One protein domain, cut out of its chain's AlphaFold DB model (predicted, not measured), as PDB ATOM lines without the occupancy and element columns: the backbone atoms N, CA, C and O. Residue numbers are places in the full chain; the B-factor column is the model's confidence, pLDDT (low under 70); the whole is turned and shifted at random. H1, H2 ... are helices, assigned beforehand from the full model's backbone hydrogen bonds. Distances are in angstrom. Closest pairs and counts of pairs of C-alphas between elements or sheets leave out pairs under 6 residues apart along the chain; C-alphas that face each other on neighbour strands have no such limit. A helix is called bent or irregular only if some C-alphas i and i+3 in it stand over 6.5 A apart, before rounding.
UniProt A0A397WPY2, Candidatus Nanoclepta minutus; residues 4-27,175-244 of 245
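This is residues 4 to 27 and 175 to 244 of the 245 residues of a protein of Candidatus Nanoclepta minutus (UniProt A0A397WPY2). Five helices form a compact, rounded cluster with H4 nearest its middle: the sharply bent H1 makes an L, whose second arm H1b packs on H4 and whose first arm H1a has H5 side by side with it, running back the other way. H3 packs on H1a and makes a corner with H4, while the short H2 sits near H3 and H4 without clearly touching either. The printed part has 94 residues, with five named helices in the order H1, H2, H3, H4, H5 and no named strand; the class is all helix. The packing is mostly crossed, with 1 of 4 touching pairs at a shallow tilt. The whole is compact, with a radius of gyration of the C-alphas of 12.1 A, and its C-alphas span 33 by 28 by 23 A.

H1, residues 4 to 25, is the hub and touches three other helices. By its hydrogen bonds it was assigned as one helix, but it is bent: C-alphas 13 and 16 are 9.3 A apart. Its arms, H1a of residues 4 to 13 and H1b of residues 16 to 25, stand at 72 degrees, only just about perpendicular. H2, residues 181 to 187, is apart from both arms. H3, residues 195 to 206, touches H1a with residues 202 to 206 alone; their closest C-alphas, of Lys 12 and Ser 206, are 4.7 A apart, and they run the same way at a steep tilt of 50 degrees. H2 and H3 are close but not clearly touching, the closest C-alphas being those of Thr 187 and Phe 195 at 6.7 A. H4, residues 210 to 222, touches H1b with residues 212 to 216 alone; the closest C-alphas, of Ala 19 and Ile 216, are 5.4 A apart, and the two run the same way at a steep tilt of 44 degrees. H3 and H4 touch, closest at the C-alphas of Ser 203 and Pro 210, 5.7 A apart; at 72 degrees they are only just about perpendicular. H4 is close to H2 but not clearly touching it, with the closest C-alphas, of Arg 182 and Leu 221, 6.8 A apart. H5, residues 229 to 243, touches H1a with residues 233 to 237 alone; the closest C-alphas, of Val 10 and Leu 234, are 5.9 A apart, and they run opposite ways at a shallow tilt of 16 degrees. H4 and H5 are near each other, while H3 and H5 are apart. In H1a, H1b, H2 and H3 every O i to N i+4 pair is within hydrogen-bond range; in H4 it is 7 of 9 and in H5 9 of 11.

H1a begins at C-alpha 4, (-115.896, 49.406, -18.583), and is 14.3 A long; H1b is 14.1 A. H2 begins at C-alpha 181, (-117.382, 33.051, -7.750). H3 is 16.3 A long and H4 18.1 A. H5, 20.1 A, ends at C-alpha 243, (-108.239, 36.088, -24.760). H4 and H5 are irregular: C-alphas 216 and 219 are 7.3 A apart, and C-alphas 230 and 233 are 8.1 A apart.

The two C-alphas farthest apart are those of Lys 193 and Glu 229, at 33.6 A. Residues 28 to 174 are not printed, and C-alphas 27 and 175 are 19.7 A apart across this cut, which falls in the link from H1 to H2. The link from H3 to H4 is tight, and those from H2 to H3 and from H4 to H5 are short. The mean pLDDT of the printed part is 89.2; residues 223 to 230 and 243 to 244 are under 70.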
ATOM      1  N   LYS A   4    -114.629  49.186 -19.293       93.12
ATOM      2  CA  LYS A   4    -115.896  49.406 -18.583       93.12
ATOM      3  C   LYS A   4    -116.933  50.115 -19.456       93.12
ATOM      4  O   LYS A   4    -118.088  49.711 -19.446       93.12
ATOM      5  N   GLU A   5    -116.542  51.148 -20.201       94.69
ATOM      6  CA  GLU A   5    -117.446  51.814 -21.153       94.69
ATOM      7  C   GLU A   5    -117.949  50.822 -22.201       94.69
ATOM      8  O   GLU A   5    -119.154  50.727 -22.415       94.69
ATOM      9  N   ARG A   6    -117.053  49.985 -22.745       94.94
ATOM     10  CA  ARG A   6    -117.458  48.953 -23.704       94.94
ATOM     11  C   ARG A   6    -118.398  47.911 -23.093       94.94
ATOM     12  O   ARG A   6    -119.330  47.480 -23.760       94.94
ATOM     13  N   LEU A   7    -118.184  47.514 -21.836       95.31
ATOM     14  CA  LEU A   7    -119.110  46.629 -21.117       95.31
ATOM     15  C   LEU A   7    -120.521  47.234 -21.055       95.31
ATOM     16  O   LEU A   7    -121.497  46.537 -21.317       95.31
ATOM     17  N   ILE A   8    -120.620  48.519 -20.705       97.12
ATOM     18  CA  ILE A   8    -121.900  49.228 -20.584       97.12
ATOM     19  C   ILE A   8    -122.604  49.307 -21.940       97.12
ATOM     20  O   ILE A   8    -123.800  49.034 -22.002       97.12
ATOM     21  N   GLU A   9    -121.880  49.634 -23.014       96.38
ATOM     22  CA  GLU A   9    -122.433  49.647 -24.375       96.38
ATOM     23  C   GLU A   9    -122.991  48.284 -24.777       96.38
ATOM     24  O   GLU A   9    -124.136  48.205 -25.200       96.38
ATOM     25  N   VAL A  10    -122.229  47.207 -24.570       95.19
ATOM     26  CA  VAL A  10    -122.662  45.845 -24.916       95.19
ATOM     27  C   VAL A  10    -123.922  45.449 -24.144       95.19
ATOM     28  O   VAL A  10    -124.844  44.880 -24.718       95.19
ATOM     29  N   ILE A  11    -124.003  45.768 -22.849       96.81
ATOM     30  CA  ILE A  11    -125.210  45.488 -22.056       96.81
ATOM     31  C   ILE A  11    -126.393  46.317 -22.566       96.81
ATOM     32  O   ILE A  11    -127.504  45.800 -22.645       96.81
ATOM     33  N   LYS A  12    -126.162  47.580 -22.941       96.81
ATOM     34  CA  LYS A  12    -127.193  48.465 -23.494       96.81
ATOM     35  C   LYS A  12    -127.694  47.987 -24.862       96.81
ATOM     36  O   LYS A  12    -128.892  48.058 -25.108       96.81
ATOM     37  N   GLU A  13    -126.801  47.493 -25.721       95.19
ATOM     38  CA  GLU A  13    -127.130  46.894 -27.023       95.19
ATOM     39  C   GLU A  13    -128.006  45.643 -26.859       95.19
ATOM     40  O   GLU A  13    -128.987  45.482 -27.579       95.19
ATOM     41  N   VAL A  14    -127.677  44.773 -25.895       95.19
ATOM     42  CA  VAL A  14    -128.485  43.581 -25.586       95.19
ATOM     43  C   VAL A  14    -129.833  43.982 -24.977       95.19
ATOM     44  O   VAL A  14    -130.877  43.461 -25.370       95.19
ATOM     45  N   GLY A  15    -129.828  44.919 -24.028       97.12
ATOM     46  CA  GLY A  15    -131.031  45.436 -23.384       97.12
ATOM     47  C   GLY A  15    -131.819  44.388 -22.588       97.12
ATOM     48  O   GLY A  15    -131.405  43.240 -22.406       97.12
ATOM     49  N   ILE A  16    -132.993  44.794 -22.099       97.81
ATOM     50  CA  ILE A  16    -133.891  43.920 -21.327       97.81
ATOM     51  C   ILE A  16    -134.461  42.799 -22.208       97.81
ATOM     52  O   ILE A  16    -134.514  41.654 -21.770       97.81
ATOM     53  N   GLU A  17    -134.822  43.091 -23.460       96.00
ATOM     54  CA  GLU A  17    -135.372  42.081 -24.379       96.00
ATOM     55  C   GLU A  17    -134.327  41.046 -24.809       96.00
ATOM     56  O   GLU A  17    -134.630  39.855 -24.886       96.00
ATOM     57  N   GLY A  18    -133.072  41.452 -25.029       95.31
ATOM     58  CA  GLY A  18    -131.994  40.498 -25.282       95.31
ATOM     59  C   GLY A  18    -131.699  39.639 -24.054       95.31
ATOM     60  O   GLY A  18    -131.542  38.425 -24.187       95.31
ATOM     61  N   ALA A  19    -131.711  40.225 -22.849       96.75
ATOM     62  CA  ALA A  19    -131.610  39.456 -21.612       96.75
ATOM     63  C   ALA A  19    -132.761  38.445 -21.493       96.75
ATOM     64  O   ALA A  19    -132.507  37.262 -21.295       96.75
ATOM     65  N   ARG A  20    -134.011  38.872 -21.709       97.44
ATOM     66  CA  ARG A  20    -135.192  38.000 -21.733       97.44
ATOM     67  C   ARG A  20    -135.037  36.851 -22.730       97.44
ATOM     68  O   ARG A  20    -135.321  35.707 -22.386       97.44
ATOM     69  N   TYR A  21    -134.572  37.136 -23.944       95.50
ATOM     70  CA  TYR A  21    -134.338  36.109 -24.955       95.50
ATOM     71  C   TYR A  21    -133.319  35.067 -24.474       95.50
ATOM     72  O   TYR A  21    -133.567  33.870 -24.615       95.50
ATOM     73  N   ILE A  22    -132.207  35.507 -23.875       94.75
ATOM     74  CA  ILE A  22    -131.200  34.614 -23.289       94.75
ATOM     75  C   ILE A  22    -131.820  33.763 -22.174       94.75
ATOM     76  O   ILE A  22    -131.628  32.549 -22.151       94.75
ATOM     77  N   GLU A  23    -132.596  34.372 -21.278       96.56
ATOM     78  CA  GLU A  23    -133.281  33.673 -20.186       96.56
ATOM     79  C   GLU A  23    -134.209  32.574 -20.712       96.56
ATOM     80  O   GLU A  23    -134.153  31.447 -20.240       96.56
ATOM     81  N   GLU A  24    -135.036  32.875 -21.711       96.06
ATOM     82  CA  GLU A  24    -136.095  31.969 -22.173       96.06
ATOM     83  C   GLU A  24    -135.609  30.898 -23.158       96.06
ATOM     84  O   GLU A  24    -136.231  29.840 -23.265       96.06
ATOM     85  N   ASN A  25    -134.515  31.160 -23.882       93.25
ATOM     86  CA  ASN A  25    -134.078  30.321 -25.006       93.25
ATOM     87  C   ASN A  25    -132.681  29.716 -24.832       93.25
ATOM     88  O   ASN A  25    -132.318  28.819 -25.591       93.25
ATOM     89  N   ILE A  26    -131.882  30.199 -23.876       92.69
ATOM     90  CA  ILE A  26    -130.485  29.771 -23.696       92.69
ATOM     91  C   ILE A  26    -130.232  29.270 -22.268       92.69
ATOM     92  O   ILE A  26    -129.502  28.295 -22.088       92.69
ATOM     93  N   ASP A  27    -130.818  29.896 -21.243       93.88
ATOM     94  CA  ASP A  27    -130.604  29.498 -19.849       93.88
ATOM     95  C   ASP A  27    -131.237  28.130 -19.549       93.88
ATOM     96  O   ASP A  27    -132.457  27.961 -19.469       93.88
ATOM     97  N   ILE A 175    -132.676  45.268  -6.829       96.81
ATOM     98  CA  ILE A 175    -132.217  43.912  -6.533       96.81
ATOM     99  C   ILE A 175    -130.839  43.702  -7.143       96.81
ATOM    100  O   ILE A 175    -130.668  43.653  -8.358       96.81
ATOM    101  N   ASP A 176    -129.857  43.533  -6.264       96.12
ATOM    102  CA  ASP A 176    -128.473  43.302  -6.652       96.12
ATOM    103  C   ASP A 176    -128.265  42.017  -7.454       96.12
ATOM    104  O   ASP A 176    -128.964  41.014  -7.300       96.12
ATOM    105  N   ILE A 177    -127.189  42.033  -8.236       95.75
ATOM    106  CA  ILE A 177    -126.694  40.868  -8.958       95.75
ATOM    107  C   ILE A 177    -126.234  39.761  -7.980       95.75
ATOM    108  O   ILE A 177    -125.569  40.053  -6.975       95.75
ATOM    109  N   PRO A 178    -126.524  38.471  -8.240       94.94
ATOM    110  CA  PRO A 178    -125.975  37.374  -7.453       94.94
ATOM    111  C   PRO A 178    -124.457  37.253  -7.664       94.94
ATOM    112  O   PRO A 178    -123.975  36.661  -8.625       94.94
ATOM    113  N   LEU A 179    -123.667  37.769  -6.718       92.62
ATOM    114  CA  LEU A 179    -122.204  37.650  -6.753       92.62
ATOM    115  C   LEU A 179    -121.728  36.243  -6.358       92.62
ATOM    116  O   LEU A 179    -121.338  35.977  -5.216       92.62
ATOM    117  N   ASP A 180    -121.751  35.319  -7.313       90.44
ATOM    118  CA  ASP A 180    -121.056  34.041  -7.202       90.44
ATOM    119  C   ASP A 180    -119.560  34.151  -7.574       90.44
ATOM    120  O   ASP A 180    -119.050  35.207  -7.951       90.44
ATOM    121  N   ASN A 181    -118.818  33.046  -7.460       88.44
ATOM    122  CA  ASN A 181    -117.382  33.051  -7.750       88.44
ATOM    123  C   ASN A 181    -117.061  33.346  -9.227       88.44
ATOM    124  O   ASN A 181    -115.967  33.833  -9.513       88.44
ATOM    125  N   ARG A 182    -117.962  33.029 -10.165       89.94
ATOM    126  CA  ARG A 182    -117.771  33.287 -11.599       89.94
ATOM    127  C   ARG A 182    -117.962  34.771 -11.875       89.94
ATOM    128  O   ARG A 182    -117.061  35.384 -12.443       89.94
ATOM    129  N   MET A 183    -119.045  35.353 -11.366       92.06
ATOM    130  CA  MET A 183    -119.310  36.787 -11.452       92.06
ATOM    131  C   MET A 183    -118.218  37.605 -10.766       92.06
ATOM    132  O   MET A 183    -117.732  38.577 -11.340       92.06
ATOM    133  N   ILE A 184    -117.723  37.177  -9.601       92.94
ATOM    134  CA  ILE A 184    -116.580  37.817  -8.928       92.94
ATOM    135  C   ILE A 184    -115.323  37.791  -9.811       92.94
ATOM    136  O   ILE A 184    -114.676  38.821 -10.003       92.94
ATOM    137  N   LYS A 185    -114.966  36.630 -10.379       92.00
ATOM    138  CA  LYS A 185    -113.800  36.507 -11.273       92.00
ATOM    139  C   LYS A 185    -113.957  37.353 -12.536       92.00
ATOM    140  O   LYS A 185    -112.970  37.900 -13.017       92.00
ATOM    141  N   PHE A 186    -115.167  37.445 -13.081       91.88
ATOM    142  CA  PHE A 186    -115.464  38.302 -14.223       91.88
ATOM    143  C   PHE A 186    -115.284  39.782 -13.863       91.88
ATOM    144  O   PHE A 186    -114.508  40.477 -14.513       91.88
ATOM    145  N   THR A 187    -115.883  40.217 -12.753       94.25
ATOM    146  CA  THR A 187    -115.854  41.605 -12.261       94.25
ATOM    147  C   THR A 187    -114.434  42.116 -11.995       94.25
ATOM    148  O   THR A 187    -114.125  43.261 -12.322       94.25
ATOM    149  N   ARG A 188    -113.536  41.254 -11.490       94.44
ATOM    150  CA  ARG A 188    -112.118  41.587 -11.232       94.44
ATOM    151  C   ARG A 188    -111.346  42.110 -12.445       94.44
ATOM    152  O   ARG A 188    -110.323  42.761 -12.275       94.44
ATOM    153  N   ARG A 189    -111.825  41.851 -13.665       90.75
ATOM    154  CA  ARG A 189    -111.217  42.380 -14.897       90.75
ATOM    155  C   ARG A 189    -111.498  43.866 -15.124       90.75
ATOM    156  O   ARG A 189    -110.817  44.496 -15.924       90.75
ATOM    157  N   PHE A 190    -112.499  44.412 -14.439       92.56
ATOM    158  CA  PHE A 190    -112.944  45.796 -14.586       92.56
ATOM    159  C   PHE A 190    -112.631  46.632 -13.347       92.56
ATOM    160  O   PHE A 190    -112.393  47.832 -13.452       92.56
ATOM    161  N   THR A 191    -112.662  46.017 -12.163       92.94
ATOM    162  CA  THR A 191    -112.441  46.709 -10.894       92.94
ATOM    163  C   THR A 191    -112.011  45.742  -9.794       92.94
ATOM    164  O   THR A 191    -112.422  44.585  -9.780       92.94
ATOM    165  N   ASN A 192    -111.238  46.243  -8.829       90.88
ATOM    166  CA  ASN A 192    -110.958  45.571  -7.553       90.88
ATOM    167  C   ASN A 192    -111.679  46.239  -6.364       90.88
ATOM    168  O   ASN A 192    -111.452  45.865  -5.217       90.88
ATOM    169  N   LYS A 193    -112.529  47.242  -6.634       89.81
ATOM    170  CA  LYS A 193    -113.345  47.943  -5.631       89.81
ATOM    171  C   LYS A 193    -114.647  47.176  -5.354       89.81
ATOM    172  O   LYS A 193    -114.805  46.036  -5.781       89.81
ATOM    173  N   ASN A 194    -115.586  47.794  -4.638       93.56
ATOM    174  CA  ASN A 194    -116.883  47.210  -4.295       93.56
ATOM    175  C   ASN A 194    -117.630  46.671  -5.537       93.56
ATOM    176  O   ASN A 194    -118.098  47.435  -6.380       93.56
ATOM    177  N   PHE A 195    -117.740  45.343  -5.646       95.31
ATOM    178  CA  PHE A 195    -118.342  44.682  -6.810       95.31
ATOM    179  C   PHE A 195    -119.847  44.934  -6.937       95.31
ATOM    180  O   PHE A 195    -120.341  45.007  -8.057       95.31
ATOM    181  N   LEU A 196    -120.576  45.083  -5.825       94.44
ATOM    182  CA  LEU A 196    -122.009  45.397  -5.882       94.44
ATOM    183  C   LEU A 196    -122.225  46.803  -6.433       94.44
ATOM    184  O   LEU A 196    -123.018  46.997  -7.345       94.44
ATOM    185  N   GLU A 197    -121.469  47.771  -5.922       95.62
ATOM    186  CA  GLU A 197    -121.527  49.158  -6.387       95.62
ATOM    187  C   GLU A 197    -121.172  49.276  -7.872       95.62
ATOM    188  O   GLU A 197    -121.866  49.965  -8.616       95.62
ATOM    189  N   PHE A 198    -120.166  48.523  -8.326       97.00
ATOM    190  CA  PHE A 198    -119.830  48.436  -9.744       97.00
ATOM    191  C   PHE A 198    -121.020  47.989 -10.598       97.00
ATOM    192  O   PHE A 198    -121.339  48.644 -11.588       97.00
ATOM    193  N   TRP A 199    -121.696  46.900 -10.224       97.25
ATOM    194  CA  TRP A 199    -122.829  46.395 -11.003       97.25
ATOM    195  C   TRP A 199    -124.073  47.276 -10.905       97.25
ATOM    196  O   TRP A 199    -124.802  47.373 -11.887       97.25
ATOM    197  N   ARG A 200    -124.286  47.976  -9.784       96.94
ATOM    198  CA  ARG A 200    -125.328  49.010  -9.670       96.94
ATOM    199  C   ARG A 200    -125.074  50.162 -10.637       96.94
ATOM    200  O   ARG A 200    -125.976  50.562 -11.361       96.94
ATOM    201  N   GLU A 201    -123.838  50.652 -10.703       97.69
ATOM    202  CA  GLU A 201    -123.469  51.713 -11.643       97.69
ATOM    203  C   GLU A 201    -123.638  51.258 -13.099       97.69
ATOM    204  O   GLU A 201    -124.211  51.983 -13.911       97.69
ATOM    205  N   VAL A 202    -123.168  50.050 -13.434       97.94
ATOM    206  CA  VAL A 202    -123.339  49.468 -14.775       97.94
ATOM    207  C   VAL A 202    -124.822  49.319 -15.114       97.94
ATOM    208  O   VAL A 202    -125.221  49.667 -16.223       97.94
ATOM    209  N   SER A 203    -125.641  48.860 -14.169       98.12
ATOM    210  CA  SER A 203    -127.088  48.710 -14.340       98.12
ATOM    211  C   SER A 203    -127.773  50.037 -14.657       98.12
ATOM    212  O   SER A 203    -128.472  50.131 -15.663       98.12
ATOM    213  N   ILE A 204    -127.487  51.086 -13.881       98.12
ATOM    214  CA  ILE A 204    -128.030  52.431 -14.114       98.12
ATOM    215  C   ILE A 204    -127.598  52.959 -15.487       98.12
ATOM    216  O   ILE A 204    -128.425  53.437 -16.258       98.12
ATOM    217  N   LYS A 205    -126.308  52.845 -15.830       98.19
ATOM    218  CA  LYS A 205    -125.770  53.393 -17.087       98.19
ATOM    219  C   LYS A 205    -126.221  52.636 -18.337       98.19
ATOM    220  O   LYS A 205    -126.302  53.233 -19.408       98.19
ATOM    221  N   SER A 206    -126.483  51.338 -18.216       98.00
ATOM    222  CA  SER A 206    -126.987  50.507 -19.317       98.00
ATOM    223  C   SER A 206    -128.513  50.463 -19.396       98.00
ATOM    224  O   SER A 206    -129.041  50.017 -20.409       98.00
ATOM    225  N   ASN A 207    -129.215  50.946 -18.363       98.25
ATOM    226  CA  ASN A 207    -130.663  50.818 -18.197       98.25
ATOM    227  C   ASN A 207    -131.149  49.352 -18.234       98.25
ATOM    228  O   ASN A 207    -132.210  49.047 -18.774       98.25
ATOM    229  N   VAL A 208    -130.358  48.436 -17.665       98.56
ATOM    230  CA  VAL A 208    -130.697  47.009 -17.547       98.56
ATOM    231  C   VAL A 208    -130.590  46.587 -16.078       98.56
ATOM    232  O   VAL A 208    -129.514  46.736 -15.492       98.56
ATOM    233  N   PRO A 209    -131.659  46.053 -15.455       98.56
ATOM    234  CA  PRO A 209    -131.638  45.620 -14.058       98.56
ATOM    235  C   PRO A 209    -130.546  44.579 -13.754       98.56
ATOM    236  O   PRO A 209    -130.267  43.723 -14.603       98.56
ATOM    237  N   PRO A 210    -129.957  44.558 -12.541       98.06
ATOM    238  CA  PRO A 210    -128.804  43.700 -12.251       98.06
ATOM    239  C   PRO A 210    -129.075  42.197 -12.415       98.06
ATOM    240  O   PRO A 210    -128.187  41.453 -12.827       98.06
ATOM    241  N   LEU A 211    -130.300  41.736 -12.140       98.12
ATOM    242  CA  LEU A 211    -130.680  40.335 -12.356       98.12
ATOM    243  C   LEU A 211    -130.774  39.955 -13.842       98.12
ATOM    244  O   LEU A 211    -130.459  38.819 -14.187       98.12
ATOM    245  N   HIS A 212    -131.141  40.891 -14.720       98.38
ATOM    246  CA  HIS A 212    -131.071  40.674 -16.168       98.38
ATOM    247  C   HIS A 212    -129.621  40.699 -16.660       98.38
ATOM    248  O   HIS A 212    -129.245  39.887 -17.500       98.38
ATOM    249  N   ILE A 213    -128.770  41.554 -16.080       97.75
ATOM    250  CA  ILE A 213    -127.326  41.550 -16.357       97.75
ATOM    251  C   ILE A 213    -126.695  40.197 -16.002       97.75
ATOM    252  O   ILE A 213    -125.886  39.686 -16.776       97.75
ATOM    253  N   ASP A 214    -127.075  39.584 -14.875       96.62
ATOM    254  CA  ASP A 214    -126.649  38.215 -14.549       96.62
ATOM    255  C   ASP A 214    -126.984  37.245 -15.688       96.62
ATOM    256  O   ASP A 214    -126.119  36.500 -16.139       96.62
ATOM    257  N   SER A 215    -128.214  37.301 -16.206       94.81
ATOM    258  CA  SER A 215    -128.663  36.448 -17.313       94.81
ATOM    259  C   SER A 215    -127.861  36.649 -18.597       94.81
ATOM    260  O   SER A 215    -127.598  35.673 -19.292       94.81
ATOM    261  N   ILE A 216    -127.423  37.877 -18.891       94.25
ATOM    262  CA  ILE A 216    -126.605  38.174 -20.075       94.25
ATOM    263  C   ILE A 216    -125.281  37.410 -20.029       94.25
ATOM    264  O   ILE A 216    -124.842  36.872 -21.042       94.25
ATOM    265  N   PHE A 217    -124.629  37.350 -18.866       90.38
ATOM    266  CA  PHE A 217    -123.288  36.775 -18.761       90.38
ATOM    267  C   PHE A 217    -123.287  35.301 -18.368       90.38
ATOM    268  O   PHE A 217    -122.437  34.550 -18.848       90.38
ATOM    269  N   TRP A 218    -124.212  34.869 -17.511       87.31
ATOM    270  CA  TRP A 218    -124.154  33.559 -16.865       87.31
ATOM    271  C   TRP A 218    -123.982  32.388 -17.849       87.31
ATOM    272  O   TRP A 218    -123.029  31.629 -17.652       87.31
ATOM    273  N   PRO A 219    -124.758  32.270 -18.951       82.25
ATOM    274  CA  PRO A 219    -124.609  31.158 -19.891       82.25
ATOM    275  C   PRO A 219    -123.224  31.088 -20.536       82.25
ATOM    276  O   PRO A 219    -122.683  30.004 -20.706       82.25
ATOM    277  N   PHE A 220    -122.601  32.229 -20.833       80.25
ATOM    278  CA  PHE A 220    -121.271  32.278 -21.450       80.25
ATOM    279  C   PHE A 220    -120.143  32.038 -20.441       80.25
ATOM    280  O   PHE A 220    -119.057  31.568 -20.792       80.25
ATOM    281  N   LEU A 221    -120.392  32.351 -19.166       79.25
ATOM    282  CA  LEU A 221    -119.474  32.050 -18.071       79.25
ATOM    283  C   LEU A 221    -119.479  30.560 -17.704       79.25
ATOM    284  O   LEU A 221    -118.491  30.081 -17.135       79.25
ATOM    285  N   THR A 222    -120.565  29.837 -17.998       70.62
ATOM    286  CA  THR A 222    -120.702  28.404 -17.708       70.62
ATOM    287  C   THR A 222    -120.501  27.503 -18.923       70.62
ATOM    288  O   THR A 222    -119.904  26.435 -18.774       70.62
ATOM    289  N   ASN A 223    -120.915  27.942 -20.114       64.94
ATOM    290  CA  ASN A 223    -120.824  27.203 -21.366       64.94
ATOM    291  C   ASN A 223    -120.349  28.110 -22.520       64.94
ATOM    292  O   ASN A 223    -121.069  28.984 -22.997       64.94
ATOM    293  N   ARG A 224    -119.117  27.900 -22.997       57.47
ATOM    294  CA  ARG A 224    -118.476  28.777 -24.000       57.47
ATOM    295  C   ARG A 224    -118.950  28.551 -25.439       57.47
ATOM    296  O   ARG A 224    -118.498  29.258 -26.332       57.47
ATOM    297  N   GLU A 225    -119.828  27.581 -25.672       59.97
ATOM    298  CA  GLU A 225    -120.280  27.207 -27.019       59.97
ATOM    299  C   GLU A 225    -121.608  27.855 -27.435       59.97
ATOM    300  O   GLU A 225    -122.139  27.530 -28.495       59.97
ATOM    301  N   VAL A 226    -122.148  28.790 -26.646       63.97
ATOM    302  CA  VAL A 226    -123.355  29.538 -27.026       63.97
ATOM    303  C   VAL A 226    -123.060  30.374 -28.279       63.97
ATOM    304  O   VAL A 226    -122.428  31.427 -28.209       63.97
ATOM    305  N   ARG A 227    -123.523  29.896 -29.438       62.03
ATOM    306  CA  ARG A 227    -123.482  30.620 -30.712       62.03
ATOM    307  C   ARG A 227    -124.856  31.213 -30.983       62.03
ATOM    308  O   ARG A 227    -125.837  30.483 -31.089       62.03
ATOM    309  N   ASN A 228    -124.927  32.534 -31.091       66.62
ATOM    310  CA  ASN A 228    -126.134  33.222 -31.529       66.62
ATOM    311  C   ASN A 228    -125.752  34.512 -32.258       66.62
ATOM    312  O   ASN A 228    -125.082  35.367 -31.681       66.62
ATOM    313  N   GLU A 229    -126.189  34.654 -33.508       62.34
ATOM    314  CA  GLU A 229    -125.876  35.815 -34.353       62.34
ATOM    315  C   GLU A 229    -126.385  37.130 -33.745       62.34
ATOM    316  O   GLU A 229    -125.700  38.149 -33.820       62.34
ATOM    317  N   LYS A 230    -127.521  37.098 -33.029       67.94
ATOM    318  CA  LYS A 230    -128.079  38.272 -32.333       67.94
ATOM    319  C   LYS A 230    -127.257  38.710 -31.118       67.94
ATOM    320  O   LYS A 230    -127.468  39.802 -30.606       67.94
ATOM    321  N   LEU A 231    -126.330  37.872 -30.650       81.38
ATOM    322  CA  LEU A 231    -125.447  38.142 -29.512       81.38
ATOM    323  C   LEU A 231    -123.994  38.359 -29.961       81.38
ATOM    324  O   LEU A 231    -123.075  38.249 -29.150       81.38
ATOM    325  N   GLY A 232    -123.774  38.672 -31.245       80.69
ATOM    326  CA  GLY A 232    -122.442  38.826 -31.833       80.69
ATOM    327  C   GLY A 232    -121.545  39.810 -31.077       80.69
ATOM    328  O   GLY A 232    -120.419  39.454 -30.730       80.69
ATOM    329  N   SER A 233    -122.051  41.003 -30.735       82.25
ATOM    330  CA  SER A 233    -121.268  42.018 -30.009       82.25
ATOM    331  C   SER A 233    -120.902  41.578 -28.586       82.25
ATOM    332  O   SER A 233    -119.775  41.811 -28.138       82.25
ATOM    333  N   LEU A 234    -121.806  40.870 -27.900       85.62
ATOM    334  CA  LEU A 234    -121.560  40.263 -26.591       85.62
ATOM    335  C   LEU A 234    -120.488  39.172 -26.669       85.62
ATOM    336  O   LEU A 234    -119.553  39.173 -25.868       85.62
ATOM    337  N   ILE A 235    -120.594  38.263 -27.638       84.06
ATOM    338  CA  ILE A 235    -119.636  37.168 -27.832       84.06
ATOM    339  C   ILE A 235    -118.251  37.731 -28.172       84.06
ATOM    340  O   ILE A 235    -117.254  37.331 -27.569       84.06
ATOM    341  N   GLU A 236    -118.177  38.697 -29.087       84.62
ATOM    342  CA  GLU A 236    -116.928  39.364 -29.456       84.62
ATOM    343  C   GLU A 236    -116.284  40.059 -28.247       84.62
ATOM    344  O   GLU A 236    -115.080  39.921 -27.999       84.62
ATOM    345  N   PHE A 237    -117.089  40.769 -27.454       86.81
ATOM    346  CA  PHE A 237    -116.632  41.417 -26.234       86.81
ATOM    347  C   PHE A 237    -116.079  40.409 -25.225       86.81
ATOM    348  O   PHE A 237    -114.967  40.589 -24.720       86.81
ATOM    349  N   LEU A 238    -116.807  39.324 -24.956       84.38
ATOM    350  CA  LEU A 238    -116.354  38.281 -24.041       84.38
ATOM    351  C   LEU A 238    -115.059  37.633 -24.538       84.38
ATOM    352  O   LEU A 238    -114.119  37.489 -23.756       84.38
ATOM    353  N   ASN A 239    -114.938  37.348 -25.834       82.38
ATOM    354  CA  ASN A 239    -113.699  36.823 -26.405       82.38
ATOM    355  C   ASN A 239    -112.517  37.772 -26.156       82.38
ATOM    356  O   ASN A 239    -111.474  37.332 -25.672       82.38
ATOM    357  N   LYS A 240    -112.684  39.084 -26.361       83.62
ATOM    358  CA  LYS A 240    -111.642  40.086 -26.056       83.62
ATOM    359  C   LYS A 240    -111.269  40.126 -24.568       83.62
ATOM    360  O   LYS A 240    -110.100  40.306 -24.232       83.62
ATOM    361  N   VAL A 241    -112.239  39.941 -23.673       81.44
ATOM    362  CA  VAL A 241    -112.038  39.943 -22.212       81.44
ATOM    363  C   VAL A 241    -111.328  38.671 -21.712       81.44
ATOM    364  O   VAL A 241    -110.595  38.725 -20.720       81.44
ATOM    365  N   TYR A 242    -111.527  37.528 -22.376       73.56
ATOM    366  CA  TYR A 242    -110.948  36.233 -21.988       73.56
ATOM    367  C   TYR A 242    -109.654  35.862 -22.728       73.56
ATOM    368  O   TYR A 242    -108.879  35.078 -22.181       73.56
ATOM    369  N   HIS A 243    -109.405  36.411 -23.923       64.69
ATOM    370  CA  HIS A 243    -108.239  36.088 -24.760       64.69
ATOM    371  C   HIS A 243    -107.121  37.139 -24.753       64.69
ATOM    372  O   HIS A 243    -106.111  36.938 -25.426       64.69
ATOM    373  N   LYS A 244    -107.234  38.218 -23.966       49.88
ATOM    374  CA  LYS A 244    -106.061  39.033 -23.618       49.88
ATOM    375  C   LYS A 244    -105.110  38.198 -22.747       49.88
ATOM    376  O   LYS A 244    -105.336  38.063 -21.546       49.88
TER     377      LYS A 244